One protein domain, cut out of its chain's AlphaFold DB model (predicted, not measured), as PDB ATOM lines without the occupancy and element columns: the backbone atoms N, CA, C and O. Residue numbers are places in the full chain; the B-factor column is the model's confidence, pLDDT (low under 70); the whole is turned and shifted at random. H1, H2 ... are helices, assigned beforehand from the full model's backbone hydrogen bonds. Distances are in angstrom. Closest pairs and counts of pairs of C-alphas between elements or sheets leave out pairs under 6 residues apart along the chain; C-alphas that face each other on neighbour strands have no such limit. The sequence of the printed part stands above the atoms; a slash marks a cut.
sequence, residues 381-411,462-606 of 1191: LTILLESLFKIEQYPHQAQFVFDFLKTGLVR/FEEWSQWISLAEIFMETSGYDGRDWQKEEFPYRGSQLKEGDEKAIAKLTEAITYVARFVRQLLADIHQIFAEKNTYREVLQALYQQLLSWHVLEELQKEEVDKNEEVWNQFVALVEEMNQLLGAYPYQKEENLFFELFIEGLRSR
ATOM      1  N   LEU A 381      11.576  10.371 -17.848       93.31
ATOM      2  CA  LEU A 381      10.498   9.545 -18.422       93.31
ATOM      3  C   LEU A 381      10.727   9.244 -19.912       93.31
ATOM      4  O   LEU A 381      10.479   8.129 -20.362       93.31
ATOM      5  N   THR A 382      11.220  10.218 -20.678       93.12
ATOM      6  CA  THR A 382      11.498  10.046 -22.110       93.12
ATOM      7  C   THR A 382      12.641   9.057 -22.317       93.12
ATOM      8  O   THR A 382      12.507   8.131 -23.115       93.12
ATOM      9  N   ILE A 383      13.722   9.198 -21.538       94.44
ATOM     10  CA  ILE A 383      14.864   8.269 -21.548       94.44
ATOM     11  C   ILE A 383      14.419   6.868 -21.113       94.44
ATOM     12  O   ILE A 383      14.808   5.885 -21.737       94.44
ATOM     13  N   LEU A 384      13.568   6.762 -20.087       95.62
ATOM     14  CA  LEU A 384      13.029   5.488 -19.610       95.62
ATOM     15  C   LEU A 384      12.261   4.758 -20.715       95.62
ATOM     16  O   LEU A 384      12.508   3.577 -20.952       95.62
ATOM     17  N   LEU A 385      11.351   5.453 -21.402       94.56
ATOM     18  CA  LEU A 385      10.544   4.869 -22.475       94.56
ATOM     19  C   LEU A 385      11.410   4.476 -23.677       94.56
ATOM     20  O   LEU A 385      11.249   3.386 -24.221       94.56
ATOM     21  N   GLU A 386      12.356   5.331 -24.071       93.31
ATOM     22  CA  GLU A 386      13.290   5.034 -25.158       93.31
ATOM     23  C   GLU A 386      14.140   3.795 -24.842       93.31
ATOM     24  O   GLU A 386      14.237   2.878 -25.664       93.31
ATOM     25  N   SER A 387      14.710   3.735 -23.638       94.69
ATOM     26  CA  SER A 387      15.493   2.593 -23.167       94.69
ATOM     27  C   SER A 387      14.646   1.324 -23.082       94.69
ATOM     28  O   SER A 387      15.102   0.274 -23.523       94.69
ATOM     29  N   LEU A 388      13.392   1.408 -22.621       94.88
ATOM     30  CA  LEU A 388      12.456   0.277 -22.584       94.88
ATOM     31  C   LEU A 388      12.250  -0.337 -23.974       94.88
ATOM     32  O   LEU A 388      12.397  -1.550 -24.140       94.88
ATOM     33  N   PHE A 389      11.955   0.484 -24.988       91.12
ATOM     34  CA  PHE A 389      11.774  -0.016 -26.356       91.12
ATOM     35  C   PHE A 389      13.074  -0.592 -26.932       91.12
ATOM     36  O   PHE A 389      13.051  -1.626 -27.601       91.12
ATOM     37  N   LYS A 390      14.219   0.034 -26.639       91.75
ATOM     38  CA  LYS A 390      15.536  -0.459 -27.063       91.75
ATOM     39  C   LYS A 390      15.921  -1.779 -26.397       91.75
ATOM     40  O   LYS A 390      16.544  -2.605 -27.058       91.75
ATOM     41  N   ILE A 391      15.536  -2.010 -25.142       92.38
ATOM     42  CA  ILE A 391      15.743  -3.289 -24.448       92.38
ATOM     43  C   ILE A 391      14.989  -4.413 -25.168       92.38
ATOM     44  O   ILE A 391      15.579  -5.459 -25.422       92.38
ATOM     45  N   GLU A 392      13.728  -4.203 -25.557       89.12
ATOM     46  CA  GLU A 392      12.960  -5.227 -26.288       89.12
ATOM     47  C   GLU A 392      13.550  -5.503 -27.685       89.12
ATOM     48  O   GLU A 392      13.576  -6.648 -28.140       89.12
ATOM     49  N   GLN A 393      14.057  -4.472 -28.367       85.94
ATOM     50  CA  GLN A 393      14.674  -4.612 -29.693       85.94
ATOM     51  C   GLN A 393      16.073  -5.243 -29.639       85.94
ATOM     52  O   GLN A 393      16.444  -6.036 -30.508       85.94
ATOM     53  N   TYR A 394      16.859  -4.887 -28.624       88.19
ATOM     54  CA  TYR A 394      18.266  -5.249 -28.479       88.19
ATOM     55  C   TYR A 394      18.555  -5.802 -27.072       88.19
ATOM     56  O   TYR A 394      19.414  -5.267 -26.363       88.19
ATOM     57  N   PRO A 395      17.932  -6.928 -26.675       78.69
ATOM     58  CA  PRO A 395      17.985  -7.447 -25.300       78.69
ATOM     59  C   PRO A 395      19.390  -7.860 -24.839       78.69
ATOM     60  O   PRO A 395      19.624  -8.131 -23.668       78.69
ATOM     61  N   HIS A 396      20.351  -7.937 -25.760       81.75
ATOM     62  CA  HIS A 396      21.735  -8.310 -25.482       81.75
ATOM     63  C   HIS A 396      22.634  -7.115 -25.127       81.75
ATOM     64  O   HIS A 396      23.775  -7.322 -24.714       81.75
ATOM     65  N   GLN A 397      22.158  -5.877 -25.294       88.38
ATOM     66  CA  GLN A 397      22.938  -4.676 -24.997       88.38
ATOM     67  C   GLN A 397      22.684  -4.214 -23.560       88.38
ATOM     68  O   GLN A 397      21.648  -3.629 -23.259       88.38
ATOM     69  N   ALA A 398      23.657  -4.451 -22.675       89.06
ATOM     70  CA  ALA A 398      23.564  -4.058 -21.268       89.06
ATOM     71  C   ALA A 398      23.411  -2.538 -21.081       89.06
ATOM     72  O   ALA A 398      22.752  -2.115 -20.137       89.06
ATOM     73  N   GLN A 399      23.943  -1.730 -22.010       92.44
ATOM     74  CA  GLN A 399      23.847  -0.269 -21.956       92.44
ATOM     75  C   GLN A 399      22.400   0.214 -21.825       92.44
ATOM     76  O   GLN A 399      22.132   1.048 -20.975       92.44
ATOM     77  N   PHE A 400      21.455  -0.341 -22.593       93.62
ATOM     78  CA  PHE A 400      20.058   0.105 -22.526       93.62
ATOM     79  C   PHE A 400      19.394  -0.248 -21.194       93.62
ATOM     80  O   PHE A 400      18.555   0.506 -20.711       93.62
ATOM     81  N   VAL A 401      19.803  -1.357 -20.569       93.88
ATOM     82  CA  VAL A 401      19.372  -1.701 -19.208       93.88
ATOM     83  C   VAL A 401      19.925  -0.678 -18.220       93.88
ATOM     84  O   VAL A 401      19.171  -0.147 -17.413       93.88
ATOM     85  N   PHE A 402      21.210  -0.333 -18.308       94.06
ATOM     86  CA  PHE A 402      21.796   0.680 -17.432       94.06
ATOM     87  C   PHE A 402      21.208   2.077 -17.656       94.06
ATOM     88  O   PHE A 402      20.922   2.753 -16.676       94.06
ATOM     89  N   ASP A 403      20.958   2.487 -18.900       93.38
ATOM     90  CA  ASP A 403      20.297   3.756 -19.225       93.38
ATOM     91  C   ASP A 403      18.886   3.811 -18.621       93.38
ATOM     92  O   ASP A 403      18.505   4.832 -18.053       93.38
ATOM     93  N   PHE A 404      18.134   2.702 -18.676       95.06
ATOM     94  CA  PHE A 404      16.831   2.569 -18.016       95.06
ATOM     95  C   PHE A 404      16.950   2.717 -16.492       95.06
ATOM     96  O   PHE A 404      16.230   3.514 -15.890       95.06
ATOM     97  N   LEU A 405      17.882   1.997 -15.858       93.69
ATOM     98  CA  LEU A 405      18.064   2.020 -14.401       93.69
ATOM     99  C   LEU A 405      18.570   3.380 -13.882       93.69
ATOM    100  O   LEU A 405      18.130   3.842 -12.829       93.69
ATOM    101  N   LYS A 406      19.451   4.048 -14.638       94.38
ATOM    102  CA  LYS A 406      20.024   5.367 -14.311       94.38
ATOM    103  C   LYS A 406      18.990   6.496 -14.331       94.38
ATOM    104  O   LYS A 406      19.259   7.551 -13.766       94.38
ATOM    105  N   THR A 407      17.807   6.282 -14.919       92.75
ATOM    106  CA  THR A 407      16.704   7.258 -14.836       92.75
ATOM    107  C   THR A 407      16.196   7.468 -13.410       92.75
ATOM    108  O   THR A 407      15.594   8.503 -13.136       92.75
ATOM    109  N   GLY A 408      16.401   6.495 -12.512       89.44
ATOM    110  CA  GLY A 408      15.955   6.554 -11.117       89.44
ATOM    111  C   GLY A 408      14.446   6.417 -10.898       89.44
ATOM    112  O   GLY A 408      14.021   6.306  -9.752       89.44
ATOM    113  N   LEU A 409      13.646   6.382 -11.971       90.50
ATOM    114  CA  LEU A 409      12.182   6.305 -11.908       90.50
ATOM    115  C   LEU A 409      11.661   4.913 -11.548       90.50
ATOM    116  O   LEU A 409      10.529   4.786 -11.098       90.50
ATOM    117  N   VAL A 410      12.471   3.877 -11.764       91.25
ATOM    118  CA  VAL A 410      12.141   2.490 -11.434       91.25
ATOM    119  C   VAL A 410      13.239   1.950 -10.532       91.25
ATOM    120  O   VAL A 410      14.402   1.860 -10.938       91.25
ATOM    121  N   ARG A 411      12.869   1.626  -9.292       87.88
ATOM    122  CA  ARG A 411      13.788   1.179  -8.242       87.88
ATOM    123  C   ARG A 411      13.231  -0.065  -7.558       87.88
ATOM    124  O   ARG A 411      12.016  -0.143  -7.384       87.88
ATOM    125  N   PHE A 462      17.626   6.481  -4.046       83.19
ATOM    126  CA  PHE A 462      18.250   6.696  -5.360       83.19
ATOM    127  C   PHE A 462      19.785   6.729  -5.275       83.19
ATOM    128  O   PHE A 462      20.458   6.219  -6.167       83.19
ATOM    129  N   GLU A 463      20.339   7.270  -4.190       84.44
ATOM    130  CA  GLU A 463      21.785   7.332  -3.958       84.44
ATOM    131  C   GLU A 463      22.399   5.934  -3.810       84.44
ATOM    132  O   GLU A 463      23.379   5.624  -4.488       84.44
ATOM    133  N   GLU A 464      21.798   5.067  -2.988       85.25
ATOM    134  CA  GLU A 464      22.234   3.672  -2.830       85.25
ATOM    135  C   GLU A 464      22.074   2.886  -4.136       85.25
ATOM    136  O   GLU A 464      22.993   2.184  -4.566       85.25
ATOM    137  N   TRP A 465      20.936   3.053  -4.815       88.44
ATOM    138  CA  TRP A 465      20.664   2.385  -6.084       88.44
ATOM    139  C   TRP A 465      21.671   2.778  -7.170       88.44
ATOM    140  O   TRP A 465      22.231   1.916  -7.846       88.44
ATOM    141  N   SER A 466      21.964   4.073  -7.293       89.00
ATOM    142  CA  SER A 466      22.950   4.606  -8.236       89.00
ATOM    143  C   SER A 466      24.358   4.056  -7.971       89.00
ATOM    144  O   SER A 466      25.083   3.702  -8.910       89.00
ATOM    145  N   GLN A 467      24.736   3.893  -6.698       90.19
ATOM    146  CA  GLN A 467      26.005   3.260  -6.330       90.19
ATOM    147  C   GLN A 467      26.059   1.791  -6.762       90.19
ATOM    148  O   GLN A 467      27.043   1.382  -7.383       90.19
ATOM    149  N   TRP A 468      25.018   0.998  -6.493       90.50
ATOM    150  CA  TRP A 468      24.985  -0.405  -6.918       90.50
ATOM    151  C   TRP A 468      24.975  -0.565  -8.433       90.50
ATOM    152  O   TRP A 468      25.698  -1.420  -8.938       90.50
ATOM    153  N   ILE A 469      24.233   0.273  -9.164       92.88
ATOM    154  CA  ILE A 469      24.281   0.302 -10.632       92.88
ATOM    155  C   ILE A 469      25.715   0.544 -11.109       92.88
ATOM    156  O   ILE A 469      26.211  -0.210 -11.943       92.88
ATOM    157  N   SER A 470      26.391   1.553 -10.555       90.75
ATOM    158  CA  SER A 470      27.761   1.906 -10.947       90.75
ATOM    159  C   SER A 470      28.740   0.754 -10.687       90.75
ATOM    160  O   SER A 470      29.573   0.432 -11.531       90.75
ATOM    161  N   LEU A 471      28.622   0.088  -9.534       90.06
ATOM    162  CA  LEU A 471      29.448  -1.074  -9.189       90.06
ATOM    163  C   LEU A 471      29.130  -2.298 -10.062       90.06
ATOM    164  O   LEU A 471      30.043  -3.031 -10.438       90.06
ATOM    165  N   ALA A 472      27.861  -2.519 -10.404       90.88
ATOM    166  CA  ALA A 472      27.436  -3.595 -11.292       90.88
ATOM    167  C   ALA A 472      27.928  -3.376 -12.733       90.88
ATOM    168  O   ALA A 472      28.381  -4.325 -13.373       90.88
ATOM    169  N   GLU A 473      27.895  -2.136 -13.226       91.25
ATOM    170  CA  GLU A 473      28.457  -1.741 -14.523       91.25
ATOM    171  C   GLU A 473      29.964  -2.028 -14.562       91.25
ATOM    172  O   GLU A 473      30.429  -2.774 -15.426       91.25
ATOM    173  N   ILE A 474      30.699  -1.584 -13.534       87.56
ATOM    174  CA  ILE A 474      32.123  -1.905 -13.354       87.56
ATOM    175  C   ILE A 474      32.360  -3.425 -13.330       87.56
ATOM    176  O   ILE A 474      33.291  -3.929 -13.966       87.56
ATOM    177  N   PHE A 475      31.537  -4.190 -12.606       88.38
ATOM    178  CA  PHE A 475      31.662  -5.647 -12.549       88.38
ATOM    179  C   PHE A 475      31.486  -6.284 -13.935       88.38
ATOM    180  O   PHE A 475      32.267  -7.161 -14.317       88.38
ATOM    181  N   MET A 476      30.473  -5.860 -14.698       87.19
ATOM    182  CA  MET A 476      30.222  -6.393 -16.038       87.19
ATOM    183  C   MET A 476      31.395  -6.126 -16.981       87.19
ATOM    184  O   MET A 476      31.829  -7.050 -17.674       87.19
ATOM    185  N   GLU A 477      31.959  -4.916 -16.952       83.88
ATOM    186  CA  GLU A 477      33.120  -4.532 -17.763       83.88
ATOM    187  C   GLU A 477      34.384  -5.330 -17.400       83.88
ATOM    188  O   GLU A 477      35.073  -5.860 -18.277       83.88
ATOM    189  N   THR A 478      34.668  -5.467 -16.103       80.56
ATOM    190  CA  THR A 478      35.879  -6.139 -15.586       80.56
ATOM    191  C   THR A 478      35.815  -7.667 -15.642       80.56
ATOM    192  O   THR A 478      36.852  -8.332 -15.658       80.56
ATOM    193  N   SER A 479      34.613  -8.250 -15.708       80.50
ATOM    194  CA  SER A 479      34.409  -9.706 -15.811       80.50
ATOM    195  C   SER A 479      33.914 -10.181 -17.184       80.50
ATOM    196  O   SER A 479      33.795 -11.389 -17.410       80.50
ATOM    197  N   GLY A 480      33.643  -9.254 -18.109       77.94
ATOM    198  CA  GLY A 480      33.274  -9.536 -19.499       77.94
ATOM    199  C   GLY A 480      31.900 -10.163 -19.661       77.94
ATOM    200  O   GLY A 480      31.711 -11.011 -20.537       77.94
ATOM    201  N   TYR A 481      30.978  -9.787 -18.780       84.50
ATOM    202  CA  TYR A 481      29.569 -10.131 -18.899       84.50
ATOM    203  C   TYR A 481      28.856  -9.109 -19.788       84.50
ATOM    204  O   TYR A 481      29.230  -7.939 -19.824       84.50
ATOM    205  N   ASP A 482      27.811  -9.538 -20.492       83.50
ATOM    206  CA  ASP A 482      26.961  -8.653 -21.296       83.50
ATOM    207  C   ASP A 482      25.465  -8.872 -21.032       83.50
ATOM    208  O   ASP A 482      25.076  -9.601 -20.120       83.50
ATOM    209  N   GLY A 483      24.594  -8.225 -21.815       81.75
ATOM    210  CA  GLY A 483      23.147  -8.283 -21.597       81.75
ATOM    211  C   GLY A 483      22.545  -9.690 -21.712       81.75
ATOM    212  O   GLY A 483      21.453  -9.940 -21.209       81.75
ATOM    213  N   ARG A 484      23.246 -10.657 -22.319       84.19
ATOM    214  CA  ARG A 484      22.812 -12.068 -22.366       84.19
ATOM    215  C   ARG A 484      22.956 -12.765 -21.022       84.19
ATOM    216  O   ARG A 484      22.340 -13.805 -20.798       84.19
ATOM    217  N   ASP A 485      23.782 -12.212 -20.146       87.50
ATOM    218  CA  ASP A 485      24.191 -12.861 -18.917       87.50
ATOM    219  C   ASP A 485      23.300 -12.539 -17.723       87.50
ATOM    220  O   ASP A 485      23.407 -13.228 -16.712       87.50
ATOM    221  N   TRP A 486      22.366 -11.589 -17.849       88.00
ATOM    222  CA  TRP A 486      21.406 -11.247 -16.794       88.00
ATOM    223  C   TRP A 486      20.638 -12.465 -16.253       88.00
ATOM    224  O   TRP A 486      20.297 -12.513 -15.074       88.00
ATOM    225  N   GLN A 487      20.428 -13.493 -17.083       84.62
ATOM    226  CA  GLN A 487      19.733 -14.733 -16.716       84.62
ATOM    227  C   GLN A 487      20.582 -15.731 -15.911       84.62
ATOM    228  O   GLN A 487      20.056 -16.733 -15.430       84.62
ATOM    229  N   LYS A 488      21.893 -15.510 -15.760       84.56
ATOM    230  CA  LYS A 488      22.751 -16.393 -14.956       84.56
ATOM    231  C   LYS A 488      22.421 -16.235 -13.484       84.56
ATOM    232  O   LYS A 488      22.348 -15.109 -13.015       84.56
ATOM    233  N   GLU A 489      22.280 -17.341 -12.755       80.00
ATOM    234  CA  GLU A 489      22.055 -17.317 -11.300       80.00
ATOM    235  C   GLU A 489      23.253 -16.728 -10.550       80.00
ATOM    236  O   GLU A 489      23.071 -15.925  -9.637       80.00
ATOM    237  N   GLU A 490      24.462 -17.074 -10.996       82.38
ATOM    238  CA  GLU A 490      25.717 -16.652 -10.389       82.38
ATOM    239  C   GLU A 490      26.569 -15.825 -11.354       82.38
ATOM    240  O   GLU A 490      26.727 -16.149 -12.540       82.38
ATOM    241  N   PHE A 491      27.200 -14.797 -10.794       85.38
ATOM    242  CA  PHE A 491      28.184 -13.951 -11.455       85.38
ATOM    243  C   PHE A 491      29.552 -14.163 -10.797       85.38
ATOM    244  O   PHE A 491      30.000 -13.317 -10.023       85.38
ATOM    245  N   PRO A 492      30.228 -15.305 -11.040       82.62
ATOM    246  CA  PRO A 492      31.591 -15.474 -10.562       82.62
ATOM    247  C   PRO A 492      32.471 -14.390 -11.175       82.62
ATOM    248  O   PRO A 492      32.480 -14.212 -12.393       82.62
ATOM    249  N   TYR A 493      33.222 -13.679 -10.339       80.75
ATOM    250  CA  TYR A 493      34.200 -12.717 -10.823       80.75
ATOM    251  C   TYR A 493      35.248 -13.434 -11.684       80.75
ATOM    252  O   TYR A 493      35.806 -14.458 -11.275       80.75
ATOM    253  N   ARG A 494      35.479 -12.926 -12.898       74.94
ATOM    254  CA  ARG A 494      36.388 -13.547 -13.881       74.94
ATOM    255  C   ARG A 494      37.685 -12.778 -14.074       74.94
ATOM    256  O   ARG A 494      38.535 -13.267 -14.809       74.94
ATOM    257  N   GLY A 495      37.836 -11.615 -13.439       67.69
ATOM    258  CA  GLY A 495      38.992 -10.739 -13.615       67.69
ATOM    259  C   GLY A 495      40.329 -11.482 -13.512       67.69
ATOM    260  O   GLY A 495      40.507 -12.398 -12.707       67.69
ATOM    261  N   SER A 496      41.268 -11.095 -14.372       57.00
ATOM    262  CA  SER A 496      42.507 -11.825 -14.666       57.00
ATOM    263  C   SER A 496      43.568 -11.773 -13.553       57.00
ATOM    264  O   SER A 496      44.579 -12.470 -13.647       57.00
ATOM    265  N   GLN A 497      43.346 -11.000 -12.485       56.56
ATOM    266  CA  GLN A 497      44.253 -10.867 -11.342       56.56
ATOM    267  C   GLN A 497      43.449 -10.869 -10.033       56.56
ATOM    268  O   GLN A 497      42.850  -9.867  -9.669       56.56
ATOM    269  N   LEU A 498      43.431 -12.002  -9.329       55.28
ATOM    270  CA  LEU A 498      42.993 -12.078  -7.933       55.28
ATOM    271  C   LEU A 498      44.243 -11.953  -7.059       55.28
ATOM    272  O   LEU A 498      45.021 -12.911  -6.993       55.28
ATOM    273  N   LYS A 499      44.485 -10.796  -6.432       57.12
ATOM    274  CA  LYS A 499      45.553 -10.676  -5.430       57.12
ATOM    275  C   LYS A 499      45.014 -10.998  -4.043       57.12
ATOM    276  O   LYS A 499      43.826 -10.880  -3.750       57.12
ATOM    277  N   GLU A 500      45.923 -11.430  -3.180       46.50
ATOM    278  CA  GLU A 500      45.656 -11.636  -1.759       46.50
ATOM    279  C   GLU A 500      45.290 -10.272  -1.140       46.50
ATOM    280  O   GLU A 500      46.131  -9.378  -1.091       46.50
ATOM    281  N   GLY A 501      44.018 -10.080  -0.760       58.56
ATOM    282  CA  GLY A 501      43.478  -8.803  -0.257       58.56
ATOM    283  C   GLY A 501      42.279  -8.237  -1.037       58.56
ATOM    284  O   GLY A 501      41.457  -7.534  -0.444       58.56
ATOM    285  N   ASP A 502      42.098  -8.613  -2.309       67.62
ATOM    286  CA  ASP A 502      41.012  -8.091  -3.166       67.62
ATOM    287  C   ASP A 502      39.627  -8.660  -2.822       67.62
ATOM    288  O   ASP A 502      38.602  -8.173  -3.301       67.62
ATOM    289  N   GLU A 503      39.575  -9.679  -1.961       74.06
ATOM    290  CA  GLU A 503      38.360 -10.430  -1.624       74.06
ATOM    291  C   GLU A 503      37.210  -9.525  -1.169       74.06
ATOM    292  O   GLU A 503      36.066  -9.763  -1.541       74.06
ATOM    293  N   LYS A 504      37.497  -8.448  -0.422       76.81
ATOM    294  CA  LYS A 504      36.467  -7.498   0.036       76.81
ATOM    295  C   LYS A 504      35.914  -6.626  -1.089       76.81
ATOM    296  O   LYS A 504      34.713  -6.377  -1.126       76.81
ATOM    297  N   ALA A 505      36.774  -6.128  -1.976       75.88
ATOM    298  CA  ALA A 505      36.351  -5.290  -3.096       75.88
ATOM    299  C   ALA A 505      35.550  -6.115  -4.108       75.88
ATOM    300  O   ALA A 505      34.485  -5.695  -4.555       75.88
ATOM    301  N   ILE A 506      36.020  -7.331  -4.389       79.75
ATOM    302  CA  ILE A 506      35.329  -8.285  -5.253       79.75
ATOM    303  C   ILE A 506      34.008  -8.711  -4.627       79.75
ATOM    304  O   ILE A 506      33.009  -8.722  -5.332       79.75
ATOM    305  N   ALA A 507      33.963  -8.979  -3.318       81.56
ATOM    306  CA  ALA A 507      32.711  -9.276  -2.631       81.56
ATOM    307  C   ALA A 507      31.687  -8.151  -2.819       81.56
ATOM    308  O   ALA A 507      30.563  -8.446  -3.204       81.56
ATOM    309  N   LYS A 508      32.084  -6.877  -2.664       83.38
ATOM    310  CA  LYS A 508      31.197  -5.725  -2.909       83.38
ATOM    311  C   LYS A 508      30.723  -5.623  -4.361       83.38
ATOM    312  O   LYS A 508      29.556  -5.338  -4.605       83.38
ATOM    313  N   LEU A 509      31.610  -5.842  -5.335       85.44
ATOM    314  CA  LEU A 509      31.230  -5.830  -6.752       85.44
ATOM    315  C   LEU A 509      30.280  -6.992  -7.086       85.44
ATOM    316  O   LEU A 509      29.278  -6.792  -7.769       85.44
ATOM    317  N   THR A 510      30.572  -8.195  -6.578       86.81
ATOM    318  CA  THR A 510      29.740  -9.396  -6.728       86.81
ATOM    319  C   THR A 510      28.383  -9.230  -6.043       86.81
ATOM    320  O   THR A 510      27.367  -9.658  -6.583       86.81
ATOM    321  N   GLU A 511      28.342  -8.585  -4.883       85.50
ATOM    322  CA  GLU A 511      27.116  -8.232  -4.170       85.50
ATOM    323  C   GLU A 511      26.261  -7.272  -5.009       85.50
ATOM    324  O   GLU A 511      25.116  -7.594  -5.333       85.50
ATOM    325  N   ALA A 512      26.845  -6.161  -5.473       88.25
ATOM    326  CA  ALA A 512      26.152  -5.173  -6.294       88.25
ATOM    327  C   ALA A 512      25.573  -5.777  -7.586       88.25
ATOM    328  O   ALA A 512      24.383  -5.604  -7.862       88.25
ATOM    329  N   ILE A 513      26.363  -6.543  -8.356       90.75
ATOM    330  CA  ILE A 513      25.850  -7.201  -9.572       90.75
ATOM    331  C   ILE A 513      24.777  -8.238  -9.245       90.75
ATOM    332  O   ILE A 513      23.842  -8.399 -10.020       90.75
ATOM    333  N   THR A 514      24.864  -8.925  -8.103       88.44
ATOM    334  CA  THR A 514      23.851  -9.908  -7.702       88.44
ATOM    335  C   THR A 514      22.518  -9.223  -7.421       88.44
ATOM    336  O   THR A 514      21.489  -9.682  -7.919       88.44
ATOM    337  N   TYR A 515      22.524  -8.115  -6.676       87.94
ATOM    338  CA  TYR A 515      21.312  -7.346  -6.378       87.94
ATOM    339  C   TYR A 515      20.712  -6.733  -7.640       87.94
ATOM    340  O   TYR A 515      19.528  -6.934  -7.918       87.94
ATOM    341  N   VAL A 516      21.541  -6.083  -8.461       90.94
ATOM    342  CA  VAL A 516      21.095  -5.509  -9.735       90.94
ATOM    343  C   VAL A 516      20.556  -6.601 -10.660       90.94
ATOM    344  O   VAL A 516      19.468  -6.448 -11.200       90.94
ATOM    345  N   ALA A 517      21.235  -7.744 -10.801       90.56
ATOM    346  CA  ALA A 517      20.779  -8.826 -11.671       90.56
ATOM    347  C   ALA A 517      19.471  -9.475 -11.197       90.56
ATOM    348  O   ALA A 517      18.649  -9.835 -12.039       90.56
ATOM    349  N   ARG A 518      19.243  -9.622  -9.879       87.88
ATOM    350  CA  ARG A 518      17.960 -10.121  -9.341       87.88
ATOM    351  C   ARG A 518      16.804  -9.237  -9.804       87.88
ATOM    352  O   ARG A 518      15.845  -9.755 -10.372       87.88
ATOM    353  N   PHE A 519      16.952  -7.923  -9.650       90.25
ATOM    354  CA  PHE A 519      15.962  -6.956 -10.109       90.25
ATOM    355  C   PHE A 519      15.822  -6.949 -11.641       90.25
ATOM    356  O   PHE A 519      14.719  -7.056 -12.173       90.25
ATOM    357  N   VAL A 520      16.945  -6.915 -12.368       91.31
ATOM    358  CA  VAL A 520      16.960  -6.868 -13.838       91.31
ATOM    359  C   VAL A 520      16.293  -8.096 -14.462       91.31
ATOM    360  O   VAL A 520      15.630  -7.962 -15.485       91.31
ATOM    361  N   ARG A 521      16.405  -9.295 -13.876       90.06
ATOM    362  CA  ARG A 521      15.710 -10.485 -14.406       90.06
ATOM    363  C   ARG A 521      14.196 -10.302 -14.424       90.06
ATOM    364  O   ARG A 521      13.574 -10.632 -15.433       90.06
ATOM    365  N   GLN A 522      13.634  -9.779 -13.334       88.81
ATOM    366  CA  GLN A 522      12.206  -9.489 -13.261       88.81
ATOM    367  C   GLN A 522      11.844  -8.348 -14.214       88.81
ATOM    368  O   GLN A 522      10.934  -8.502 -15.018       88.81
ATOM    369  N   LEU A 523      12.636  -7.273 -14.224       91.81
ATOM    370  CA  LEU A 523      12.461  -6.145 -15.139       91.81
ATOM    371  C   LEU A 523      12.421  -6.579 -16.615       91.81
ATOM    372  O   LEU A 523      11.554  -6.144 -17.367       91.81
ATOM    373  N   LEU A 524      13.338  -7.447 -17.052       91.88
ATOM    374  CA  LEU A 524      13.369  -7.948 -18.430       91.88
ATOM    375  C   LEU A 524      12.147  -8.819 -18.750       91.88
ATOM    376  O   LEU A 524      11.653  -8.776 -19.876       91.88
ATOM    377  N   ALA A 525      11.657  -9.600 -17.782       90.81
ATOM    378  CA  ALA A 525      10.439 -10.386 -17.946       90.81
ATOM    379  C   ALA A 525       9.202  -9.481 -18.072       90.81
ATOM    380  O   ALA A 525       8.399  -9.672 -18.986       90.81
ATOM    381  N   ASP A 526       9.101  -8.468 -17.211       92.62
ATOM    382  CA  ASP A 526       8.047  -7.456 -17.228       92.62
ATOM    383  C   ASP A 526       8.023  -6.707 -18.569       92.62
ATOM    384  O   ASP A 526       6.983  -6.634 -19.224       92.62
ATOM    385  N   ILE A 527       9.184  -6.214 -19.035       92.69
ATOM    386  CA  ILE A 527       9.315  -5.533 -20.334       92.69
ATOM    387  C   ILE A 527       8.875  -6.461 -21.467       92.69
ATOM    388  O   ILE A 527       8.077  -6.060 -22.314       92.69
ATOM    389  N   HIS A 528       9.335  -7.714 -21.472       91.44
ATOM    390  CA  HIS A 528       8.958  -8.666 -22.511       91.44
ATOM    391  C   HIS A 528       7.442  -8.930 -22.536       91.44
ATOM    392  O   HIS A 528       6.837  -9.033 -23.607       91.44
ATOM    393  N   GLN A 529       6.800  -8.989 -21.366       91.62
ATOM    394  CA  GLN A 529       5.362  -9.225 -21.232       91.62
ATOM    395  C   GLN A 529       4.499  -8.082 -21.796       91.62
ATOM    396  O   GLN A 529       3.364  -8.329 -22.225       91.62
ATOM    397  N   ILE A 530       5.025  -6.852 -21.859       91.88
ATOM    398  CA  ILE A 530       4.343  -5.715 -22.503       91.88
ATOM    399  C   ILE A 530       4.056  -6.029 -23.979       91.88
ATOM    400  O   ILE A 530       2.957  -5.758 -24.472       91.88
ATOM    401  N   PHE A 531       5.020  -6.643 -24.671       90.44
ATOM    402  CA  PHE A 531       4.975  -6.879 -26.119       90.44
ATOM    403  C   PHE A 531       4.571  -8.309 -26.499       90.44
ATOM    404  O   PHE A 531       4.114  -8.547 -27.621       90.44
ATOM    405  N   ALA A 532       4.727  -9.277 -25.593       88.81
ATOM    406  CA  ALA A 532       4.425 -10.678 -25.859       88.81
ATOM    407  C   ALA A 532       2.916 -10.946 -26.019       88.81
ATOM    408  O   ALA A 532       2.082 -10.438 -25.269       88.81
ATOM    409  N   GLU A 533       2.581 -11.799 -26.995       84.25
ATOM    410  CA  GLU A 533       1.227 -12.335 -27.225       84.25
ATOM    411  C   GLU A 533       0.135 -11.272 -27.467       84.25
ATOM    412  O   GLU A 533      -1.048 -11.519 -27.223       84.25
ATOM    413  N   LYS A 534       0.513 -10.086 -27.966       87.75
ATOM    414  CA  LYS A 534      -0.427  -9.010 -28.314       87.75
ATOM    415  C   LYS A 534      -0.795  -9.055 -29.792       87.75
ATOM    416  O   LYS A 534       0.064  -9.205 -30.656       87.75
ATOM    417  N   ASN A 535      -2.077  -8.882 -30.087       88.25
ATOM    418  CA  ASN A 535      -2.600  -8.845 -31.451       88.25
ATOM    419  C   ASN A 535      -2.749  -7.416 -31.976       88.25
ATOM    420  O   ASN A 535      -2.772  -7.211 -33.189       88.25
ATOM    421  N   THR A 536      -2.888  -6.426 -31.089       92.81
ATOM    422  CA  THR A 536      -3.180  -5.036 -31.469       92.81
ATOM    423  C   THR A 536      -2.350  -4.035 -30.673       92.81
ATOM    424  O   THR A 536      -1.989  -4.298 -29.525       92.81
ATOM    425  N   TYR A 537      -2.075  -2.859 -31.251       90.75
ATOM    426  CA  TYR A 537      -1.336  -1.800 -30.547       90.75
ATOM    427  C   TYR A 537      -2.053  -1.330 -29.274       90.75
ATOM    428  O   TYR A 537      -1.390  -0.953 -28.312       90.75
ATOM    429  N   ARG A 538      -3.392  -1.403 -29.217       93.56
ATOM    430  CA  ARG A 538      -4.156  -1.093 -27.998       93.56
ATOM    431  C   ARG A 538      -3.739  -1.967 -26.821       93.56
ATOM    432  O   ARG A 538      -3.578  -1.455 -25.720       93.56
ATOM    433  N   GLU A 539      -3.577  -3.267 -27.045       93.75
ATOM    434  CA  GLU A 539      -3.191  -4.204 -25.985       93.75
ATOM    435  C   GLU A 539      -1.767  -3.925 -25.483       93.75
ATOM    436  O   GLU A 539      -1.522  -4.017 -24.282       93.75
ATOM    437  N   VAL A 540      -0.854  -3.532 -26.380       92.38
ATOM    438  CA  VAL A 540       0.521  -3.138 -26.023       92.38
ATOM    439  C   VAL A 540       0.527  -1.844 -25.204       92.38
ATOM    440  O   VAL A 540       1.148  -1.790 -24.150       92.38
ATOM    441  N   LEU A 541      -0.201  -0.813 -25.645       92.94
ATOM    442  CA  LEU A 541      -0.283   0.475 -24.945       92.94
ATOM    443  C   LEU A 541      -0.919   0.343 -23.555       92.94
ATOM    444  O   LEU A 541      -0.454   0.963 -22.600       92.94
ATOM    445  N   GLN A 542      -1.953  -0.491 -23.427       93.75
ATOM    446  CA  GLN A 542      -2.560  -0.803 -22.133       93.75
ATOM    447  C   GLN A 542      -1.576  -1.520 -21.207       93.75
ATOM    448  O   GLN A 542      -1.482  -1.152 -20.039       93.75
ATOM    449  N   ALA A 543      -0.831  -2.504 -21.722       93.75
ATOM    450  CA  ALA A 543       0.181  -3.211 -20.945       93.75
ATOM    451  C   ALA A 543       1.324  -2.277 -20.513       93.75
ATOM    452  O   ALA A 543       1.704  -2.298 -19.349       93.75
ATOM    453  N   LEU A 544       1.806  -1.404 -21.406       93.69
ATOM    454  CA  LEU A 544       2.826  -0.399 -21.097       93.69
ATOM    455  C   LEU A 544       2.363   0.533 -19.973       93.69
ATOM    456  O   LEU A 544       3.068   0.702 -18.983       93.69
ATOM    457  N   TYR A 545       1.167   1.111 -20.101       94.12
ATOM    458  CA  TYR A 545       0.622   2.022 -19.093       94.12
ATOM    459  C   TYR A 545       0.448   1.335 -17.732       94.12
ATOM    460  O   TYR A 545       0.837   1.885 -16.705       94.12
ATOM    461  N   GLN A 546      -0.085   0.108 -17.718       94.06
ATOM    462  CA  GLN A 546      -0.223  -0.685 -16.493       94.06
ATOM    463  C   GLN A 546       1.130  -1.010 -15.858       94.06
ATOM    464  O   GLN A 546       1.256  -0.920 -14.638       94.06
ATOM    465  N   GLN A 547       2.138  -1.338 -16.670       94.50
ATOM    466  CA  GLN A 547       3.467  -1.660 -16.171       94.50
ATOM    467  C   GLN A 547       4.139  -0.443 -15.521       94.50
ATOM    468  O   GLN A 547       4.663  -0.559 -14.415       94.50
ATOM    469  N   LEU A 548       4.055   0.740 -16.143       94.00
ATOM    470  CA  LEU A 548       4.600   1.979 -15.569       94.00
ATOM    471  C   LEU A 548       3.967   2.326 -14.215       94.00
ATOM    472  O   LEU A 548       4.670   2.772 -13.312       94.00
ATOM    473  N   LEU A 549       2.659   2.091 -14.058       91.31
ATOM    474  CA  LEU A 549       1.980   2.250 -12.768       91.31
ATOM    475  C   LEU A 549       2.440   1.204 -11.746       91.31
ATOM    476  O   LEU A 549       2.638   1.539 -10.586       91.31
ATOM    477  N   SER A 550       2.636  -0.052 -12.161       89.88
ATOM    478  CA  SER A 550       3.125  -1.102 -11.255       89.88
ATOM    479  C   SER A 550       4.562  -0.873 -10.779       89.88
ATOM    480  O   SER A 550       4.912  -1.292  -9.684       89.88
ATOM    481  N   TRP A 551       5.375  -0.168 -11.570       91.06
ATOM    482  CA  TRP A 551       6.714   0.277 -11.181       91.06
ATOM    483  C   TRP A 551       6.722   1.615 -10.424       91.06
ATOM    484  O   TRP A 551       7.795   2.152 -10.166       91.06
ATOM    485  N   HIS A 552       5.552   2.166 -10.089       89.31
ATOM    486  CA  HIS A 552       5.393   3.423  -9.349       89.31
ATOM    487  C   HIS A 552       6.037   4.659 -10.003       89.31
ATOM    488  O   HIS A 552       6.427   5.614  -9.329       89.31
ATOM    489  N   VAL A 553       6.141   4.669 -11.338       91.12
ATOM    490  CA  VAL A 553       6.793   5.764 -12.079       91.12
ATOM    491  C   VAL A 553       6.079   7.100 -11.852       91.12
ATOM    492  O   VAL A 553       6.731   8.137 -11.749       91.12
ATOM    493  N   LEU A 554       4.746   7.091 -11.756       88.62
ATOM    494  CA  LEU A 554       3.957   8.304 -11.529       88.62
ATOM    495  C   LEU A 554       4.215   8.886 -10.132       88.62
ATOM    496  O   LEU A 554       4.382  10.094  -9.989       88.62
ATOM    497  N   GLU A 555       4.270   8.036  -9.112       86.31
ATOM    498  CA  GLU A 555       4.535   8.440  -7.735       86.31
ATOM    499  C   GLU A 555       5.958   8.987  -7.567       86.31
ATOM    500  O   GLU A 555       6.153   9.960  -6.841       86.31
ATOM    501  N   GLU A 556       6.950   8.412  -8.255       85.94
ATOM    502  CA  GLU A 556       8.322   8.937  -8.267       85.94
ATOM    503  C   GLU A 556       8.413  10.304  -8.956       85.94
ATOM    504  O   GLU A 556       9.052  11.220  -8.434       85.94
ATOM    505  N   LEU A 557       7.713  10.482 -10.080       86.62
ATOM    506  CA  LEU A 557       7.635  11.766 -10.782       86.62
ATOM    507  C   LEU A 557       7.013  12.880  -9.922       86.62
ATOM    508  O   LEU A 557       7.351  14.047 -10.094       86.62
ATOM    509  N   GLN A 558       6.148  12.550  -8.962       83.44
ATOM    510  CA  GLN A 558       5.490  13.532  -8.091       83.44
ATOM    511  C   GLN A 558       6.352  14.034  -6.916       83.44
ATOM    512  O   GLN A 558       5.887  14.880  -6.151       83.44
ATOM    513  N   LYS A 559       7.589  13.544  -6.738       79.00
ATOM    514  CA  LYS A 559       8.446  13.916  -5.593       79.00
ATOM    515  C   LYS A 559       9.261  15.196  -5.801       79.00
ATOM    516  O   LYS A 559       9.407  15.975  -4.863       79.00
ATOM    517  N   GLU A 560       9.776  15.424  -7.006       71.12
ATOM    518  CA  GLU A 560      10.624  16.574  -7.364       71.12
ATOM    519  C   GLU A 560      10.076  17.278  -8.612       71.12
ATOM    520  O   GLU A 560       9.391  16.646  -9.403       71.12
ATOM    521  N   GLU A 561      10.338  18.581  -8.788       71.12
ATOM    522  CA  GLU A 561       9.880  19.381  -9.950       71.12
ATOM    523  C   GLU A 561       8.419  19.104 -10.394       71.12
ATOM    524  O   GLU A 561       8.136  18.993 -11.588       71.12
ATOM    525  N   VAL A 562       7.495  19.006  -9.425       76.81
ATOM    526  CA  VAL A 562       6.124  18.470  -9.593       76.81
ATOM    527  C   VAL A 562       5.410  18.997 -10.838       76.81
ATOM    528  O   VAL A 562       4.922  18.199 -11.630       76.81
ATOM    529  N   ASP A 563       5.408  20.315 -11.053       75.44
ATOM    530  CA  ASP A 563       4.705  20.937 -12.182       75.44
ATOM    531  C   ASP A 563       5.235  20.446 -13.543       75.44
ATOM    532  O   ASP A 563       4.457  20.139 -14.448       75.44
ATOM    533  N   LYS A 564       6.563  20.331 -13.691       77.94
ATOM    534  CA  LYS A 564       7.184  19.847 -14.932       77.94
ATOM    535  C   LYS A 564       6.924  18.359 -15.126       77.94
ATOM    536  O   LYS A 564       6.573  17.942 -16.227       77.94
ATOM    537  N   ASN A 565       7.091  17.566 -14.072       86.25
ATOM    538  CA  ASN A 565       6.942  16.117 -14.138       86.25
ATOM    539  C   ASN A 565       5.488  15.705 -14.419       86.25
ATOM    540  O   ASN A 565       5.244  14.808 -15.232       86.25
ATOM    541  N   GLU A 566       4.519  16.397 -13.809       85.44
ATOM    542  CA  GLU A 566       3.093  16.237 -14.101       85.44
ATOM    543  C   GLU A 566       2.786  16.609 -15.556       85.44
ATOM    544  O   GLU A 566       2.057  15.890 -16.246       85.44
ATOM    545  N   GLU A 567       3.388  17.686 -16.068       85.50
ATOM    546  CA  GLU A 567       3.236  18.072 -17.466       85.50
ATOM    547  C   GLU A 567       3.764  16.996 -18.428       85.50
ATOM    548  O   GLU A 567       3.035  16.613 -19.347       85.50
ATOM    549  N   VAL A 568       4.972  16.450 -18.218       89.06
ATOM    550  CA  VAL A 568       5.498  15.374 -19.088       89.06
ATOM    551  C   VAL A 568       4.610  14.134 -19.033       89.06
ATOM    552  O   VAL A 568       4.320  13.547 -20.077       89.06
ATOM    553  N   TRP A 569       4.141  13.742 -17.846       91.56
ATOM    554  CA  TRP A 569       3.235  12.602 -17.707       91.56
ATOM    555  C   TRP A 569       1.927  12.817 -18.477       91.56
ATOM    556  O   TRP A 569       1.498  11.940 -19.228       91.56
ATOM    557  N   ASN A 570       1.327  14.004 -18.369       90.12
ATOM    558  CA  ASN A 570       0.117  14.355 -19.110       90.12
ATOM    559  C   ASN A 570       0.348  14.341 -20.628       90.12
ATOM    560  O   ASN A 570      -0.495  13.842 -21.376       90.12
ATOM    561  N   GLN A 571       1.503  14.828 -21.097       89.69
ATOM    562  CA  GLN A 571       1.876  14.747 -22.512       89.69
ATOM    563  C   GLN A 571       2.068  13.297 -22.983       89.69
ATOM    564  O   GLN A 571       1.624  12.952 -24.080       89.69
ATOM    565  N   PHE A 572       2.678  12.440 -22.159       92.31
ATOM    566  CA  PHE A 572       2.803  11.007 -22.425       92.31
ATOM    567  C   PHE A 572       1.430  10.333 -22.542       92.31
ATOM    568  O   PHE A 572       1.169   9.661 -23.540       92.31
ATOM    569  N   VAL A 573       0.529  10.554 -21.579       92.50
ATOM    570  CA  VAL A 573      -0.832   9.988 -21.598       92.50
ATOM    571  C   VAL A 573      -1.597  10.447 -22.836       92.50
ATOM    572  O   VAL A 573      -2.158   9.613 -23.546       92.50
ATOM    573  N   ALA A 574      -1.551  11.743 -23.156       90.06
ATOM    574  CA  ALA A 574      -2.191  12.281 -24.353       90.06
ATOM    575  C   ALA A 574      -1.661  11.618 -25.637       90.06
ATOM    576  O   ALA A 574      -2.435  11.308 -26.540       90.06
ATOM    577  N   LEU A 575      -0.352  11.357 -25.721       90.50
ATOM    578  CA  LEU A 575       0.242  10.676 -26.872       90.50
ATOM    579  C   LEU A 575      -0.145   9.187 -26.941       90.50
ATOM    580  O   LEU A 575      -0.346   8.653 -28.033       90.50
ATOM    581  N   VAL A 576      -0.287   8.507 -25.797       91.69
ATOM    582  CA  VAL A 576      -0.798   7.124 -25.727       91.69
ATOM    583  C   VAL A 576      -2.248   7.055 -26.208       91.69
ATOM    584  O   VAL A 576      -2.595   6.167 -26.992       91.69
ATOM    585  N   GLU A 577      -3.094   7.985 -25.768       91.19
ATOM    586  CA  GLU A 577      -4.492   8.082 -26.202       91.19
ATOM    587  C   GLU A 577      -4.594   8.320 -27.710       91.19
ATOM    588  O   GLU A 577      -5.333   7.612 -28.400       91.19
ATOM    589  N   GLU A 578      -3.789   9.246 -28.227       90.81
ATOM    590  CA  GLU A 578      -3.688   9.562 -29.648       90.81
ATOM    591  C   GLU A 578      -3.234   8.347 -30.477       90.81
ATOM    592  O   GLU A 578      -3.881   7.974 -31.460       90.81
ATOM    593  N   MET A 579      -2.179   7.649 -30.047       90.56
ATOM    594  CA  MET A 579      -1.703   6.438 -30.720       90.56
ATOM    595  C   MET A 579      -2.752   5.315 -30.681       90.56
ATOM    596  O   MET A 579      -2.971   4.629 -31.682       90.56
ATOM    597  N   ASN A 580      -3.456   5.137 -29.559       91.44
ATOM    598  CA  ASN A 580      -4.549   4.169 -29.448       91.44
ATOM    599  C   ASN A 580      -5.744   4.537 -30.347       91.44
ATOM    600  O   ASN A 580      -6.393   3.644 -30.900       91.44
ATOM    601  N   GLN A 581      -6.036   5.823 -30.526       89.56
ATOM    602  CA  GLN A 581      -7.082   6.280 -31.436       89.56
ATOM    603  C   GLN A 581      -6.735   5.967 -32.900       89.56
ATOM    604  O   GLN A 581      -7.583   5.467 -33.639       89.56
ATOM    605  N   LEU A 582      -5.485   6.203 -33.303       89.19
ATOM    606  CA  LEU A 582      -5.029   6.055 -34.689       89.19
ATOM    607  C   LEU A 582      -4.718   4.606 -35.093       89.19
ATOM    608  O   LEU A 582      -5.084   4.143 -36.185       89.19
ATOM    609  N   LEU A 583      -4.020   3.892 -34.209       88.88
ATOM    610  CA  LEU A 583      -3.423   2.580 -34.465       88.88
ATOM    611  C   LEU A 583      -3.970   1.482 -33.558       88.88
ATOM    612  O   LEU A 583      -3.661   0.318 -33.783       88.88
ATOM    613  N   GLY A 584      -4.795   1.795 -32.556       88.94
ATOM    614  CA  GLY A 584      -5.158   0.831 -31.514       88.94
ATOM    615  C   GLY A 584      -5.804  -0.457 -32.031       88.94
ATOM    616  O   GLY A 584      -5.549  -1.513 -31.469       88.94
ATOM    617  N   ALA A 585      -6.595  -0.394 -33.107       90.12
ATOM    618  CA  ALA A 585      -7.187  -1.573 -33.756       90.12
ATOM    619  C   ALA A 585      -6.310  -2.181 -34.870       90.12
ATOM    620  O   ALA A 585      -6.653  -3.232 -35.413       90.12
ATOM    621  N   TYR A 586      -5.213  -1.519 -35.247       89.31
ATOM    622  CA  TYR A 586      -4.290  -2.018 -36.259       89.31
ATOM    623  C   TYR A 586      -3.522  -3.232 -35.705       89.31
ATOM    624  O   TYR A 586      -3.142  -3.216 -34.526       89.31
ATOM    625  N   PRO A 587      -3.294  -4.284 -36.517       88.12
ATOM    626  CA  PRO A 587      -2.538  -5.450 -36.082       88.12
ATOM    627  C   PRO A 587      -1.145  -5.055 -35.595       88.12
ATOM    628  O   PRO A 587      -0.408  -4.377 -36.311       88.12
ATOM    629  N   TYR A 588      -0.791  -5.489 -34.388       87.94
ATOM    630  CA  TYR A 588       0.548  -5.287 -33.854       87.94
ATOM    631  C   TYR A 588       1.546  -6.147 -34.633       87.94
ATOM    632  O   TYR A 588       1.340  -7.349 -34.808       87.94
ATOM    633  N   GLN A 589       2.614  -5.523 -35.126       81.94
ATOM    634  CA  GLN A 589       3.708  -6.200 -35.817       81.94
ATOM    635  C   GLN A 589       4.990  -5.922 -35.041       81.94
ATOM    636  O   GLN A 589       5.413  -4.773 -34.938       81.94
ATOM    637  N   LYS A 590       5.592  -6.971 -34.473       75.00
ATOM    638  CA  LYS A 590       6.764  -6.837 -33.600       75.00
ATOM    639  C   LYS A 590       7.980  -6.286 -34.349       75.00
ATOM    640  O   LYS A 590       8.792  -5.584 -33.764       75.00
ATOM    641  N   GLU A 591       8.088  -6.587 -35.638       70.75
ATOM    642  CA  GLU A 591       9.170  -6.130 -36.510       70.75
ATOM    643  C   GLU A 591       9.007  -4.665 -36.965       70.75
ATOM    644  O   GLU A 591       9.956  -4.075 -37.481       70.75
ATOM    645  N   GLU A 592       7.826  -4.063 -36.779       77.38
ATOM    646  CA  GLU A 592       7.526  -2.684 -37.184       77.38
ATOM    647  C   GLU A 592       7.844  -1.704 -36.044       77.38
ATOM    648  O   GLU A 592       6.979  -1.278 -35.274       77.38
ATOM    649  N   ASN A 593       9.121  -1.333 -35.947       75.81
ATOM    650  CA  ASN A 593       9.633  -0.453 -34.891       75.81
ATOM    651  C   ASN A 593       9.275   1.027 -35.084       75.81
ATOM    652  O   ASN A 593       9.251   1.786 -34.114       75.81
ATOM    653  N   LEU A 594       8.972   1.441 -36.318       79.56
ATOM    654  CA  LEU A 594       8.845   2.856 -36.661       79.56
ATOM    655  C   LEU A 594       7.705   3.550 -35.906       79.56
ATOM    656  O   LEU A 594       7.817   4.726 -35.589       79.56
ATOM    657  N   PHE A 595       6.630   2.841 -35.549       84.81
ATOM    658  CA  PHE A 595       5.558   3.435 -34.747       84.81
ATOM    659  C   PHE A 595       6.008   3.826 -33.336       84.81
ATOM    660  O   PHE A 595       5.597   4.876 -32.850       84.81
ATOM    661  N   PHE A 596       6.870   3.030 -32.694       85.94
ATOM    662  CA  PHE A 596       7.441   3.394 -31.394       85.94
ATOM    663  C   PHE A 596       8.509   4.474 -31.530       85.94
ATOM    664  O   PHE A 596       8.586   5.351 -30.678       85.94
ATOM    665  N   GLU A 597       9.283   4.473 -32.617       85.56
ATOM    666  CA  GLU A 597      10.209   5.572 -32.909       85.56
ATOM    667  C   GLU A 597       9.460   6.899 -33.090       85.56
ATOM    668  O   GLU A 597       9.831   7.892 -32.474       85.56
ATOM    669  N   LEU A 598       8.359   6.910 -33.854       86.25
ATOM    670  CA  LEU A 598       7.486   8.080 -34.020       86.25
ATOM    671  C   LEU A 598       6.793   8.478 -32.709       86.25
ATOM    672  O   LEU A 598       6.567   9.662 -32.469       86.25
ATOM    673  N   PHE A 599       6.462   7.510 -31.851       88.12
ATOM    674  CA  PHE A 599       5.931   7.771 -30.514       88.12
ATOM    675  C   PHE A 599       6.978   8.461 -29.628       88.12
ATOM    676  O   PHE A 599       6.706   9.517 -29.063       88.12
ATOM    677  N   ILE A 600       8.198   7.930 -29.555       89.69
ATOM    678  CA  ILE A 600       9.285   8.555 -28.794       89.69
ATOM    679  C   ILE A 600       9.629   9.929 -29.370       89.69
ATOM    680  O   ILE A 600       9.739  10.883 -28.609       89.69
ATOM    681  N   GLU A 601       9.719  10.080 -30.691       87.19
ATOM    682  CA  GLU A 601       9.978  11.375 -31.329       87.19
ATOM    683  C   GLU A 601       8.841  12.380 -31.080       87.19
ATOM    684  O   GLU A 601       9.076  13.566 -30.840       87.19
ATOM    685  N   GLY A 602       7.597  11.901 -31.038       87.19
ATOM    686  CA  GLY A 602       6.435  12.688 -30.640       87.19
ATOM    687  C   GLY A 602       6.505  13.178 -29.196       87.19
ATOM    688  O   GLY A 602       6.084  14.297 -28.922       87.19
ATOM    689  N   LEU A 603       7.051  12.384 -28.272       87.69
ATOM    690  CA  LEU A 603       7.263  12.816 -26.890       87.69
ATOM    691  C   LEU A 603       8.465  13.758 -26.774       87.69
ATOM    692  O   LEU A 603       8.369  14.777 -26.101       87.69
ATOM    693  N   ARG A 604       9.570  13.459 -27.470       86.25
ATOM    694  CA  ARG A 604      10.762  14.315 -27.524       86.25
ATOM    695  C   ARG A 604      10.388  15.698 -28.024       86.25
ATOM    696  O   ARG A 604      10.650  16.663 -27.337       86.25
ATOM    697  N   SER A 605       9.729  15.810 -29.174       81.81
ATOM    698  CA  SER A 605       9.355  17.095 -29.784       81.81
ATOM    699  C   SER A 605       8.379  17.945 -28.960       81.81
ATOM    700  O   SER A 605       8.304  19.155 -29.187       81.81
ATOM    701  N   ARG A 606       7.658  17.361 -27.991       83.31
ATOM    702  CA  ARG A 606       6.800  18.120 -27.070       83.31
ATOM    703  C   ARG A 606       7.637  18.985 -26.140       83.31
ATOM    704  O   ARG A 606       8.797  18.704 -25.835       83.31
TER     705      ARG A 606
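AT A GLANCE: This is residues 381 to 411 and 462 to 606 of the 1191 residues of the protein "DNA helicase" of Catellicoccus marimammalium M35/04/3 (UniProt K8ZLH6). One long helix, H5, runs crosswise over a row of three helices alternating in direction, H1, H2 and H3; H6, H8 and H9 gather at one end, and residues 499 to 505 stick out at the other. The printed part has 176 residues with nine named helices, H1 to H9 in that order, and no named strand: all helix. It is compact, with a radius of gyration of the C-alphas of 18.3 A, and elongated, spanning 63 by 37 by 25 A.

HOW THE PARTS SIT: H1, residues 381 to 393, and H2, residues 398 to 406, touch as a hairpin at 24 degrees, closest at C-alphas 384 and 404, 5.1 A. H2 touches H3, residues 462 to 479, opposite ways at a shallow tilt of 14 degrees, closest at C-alphas 406 and 466, 6.8 A. The hub H5, residues 503 to 531, touches H3 about perpendicular at 78 degrees, closest at C-alphas 472 and 513, 4.3 A. H5 also touches H1, H4, residues 483 to 487, and H6, residues 537 to 550. H8, residues 562 to 583, touches H6, only just touches H7, residues 553 to 557, with 3 pairs of C-alphas within 8 A, and forms a hairpin with H9, residues 594 to 605. H9 touches H1, closest at C-alphas 600 and 386, 6.5 A. O i to N i+4 pairs are within hydrogen-bond range throughout except in H5, 23 of 25, and H4, 0 of 1, with O i to N i+3 0 of 2.

IN THESE COORDINATES: H1 begins at C-alpha 381 (10.498, 9.545, -18.422); H9 ends at C-alpha 605 (9.355, 17.095, -29.784). H5 measures 41.6 A, H8 31.0 A.

THE WHOLE: Residues 412 to 461 are cut out, C-alphas 411 and 462 being 7.7 A apart. The H4 to H5 link is long; residues 495 to 502 have pLDDT under 70.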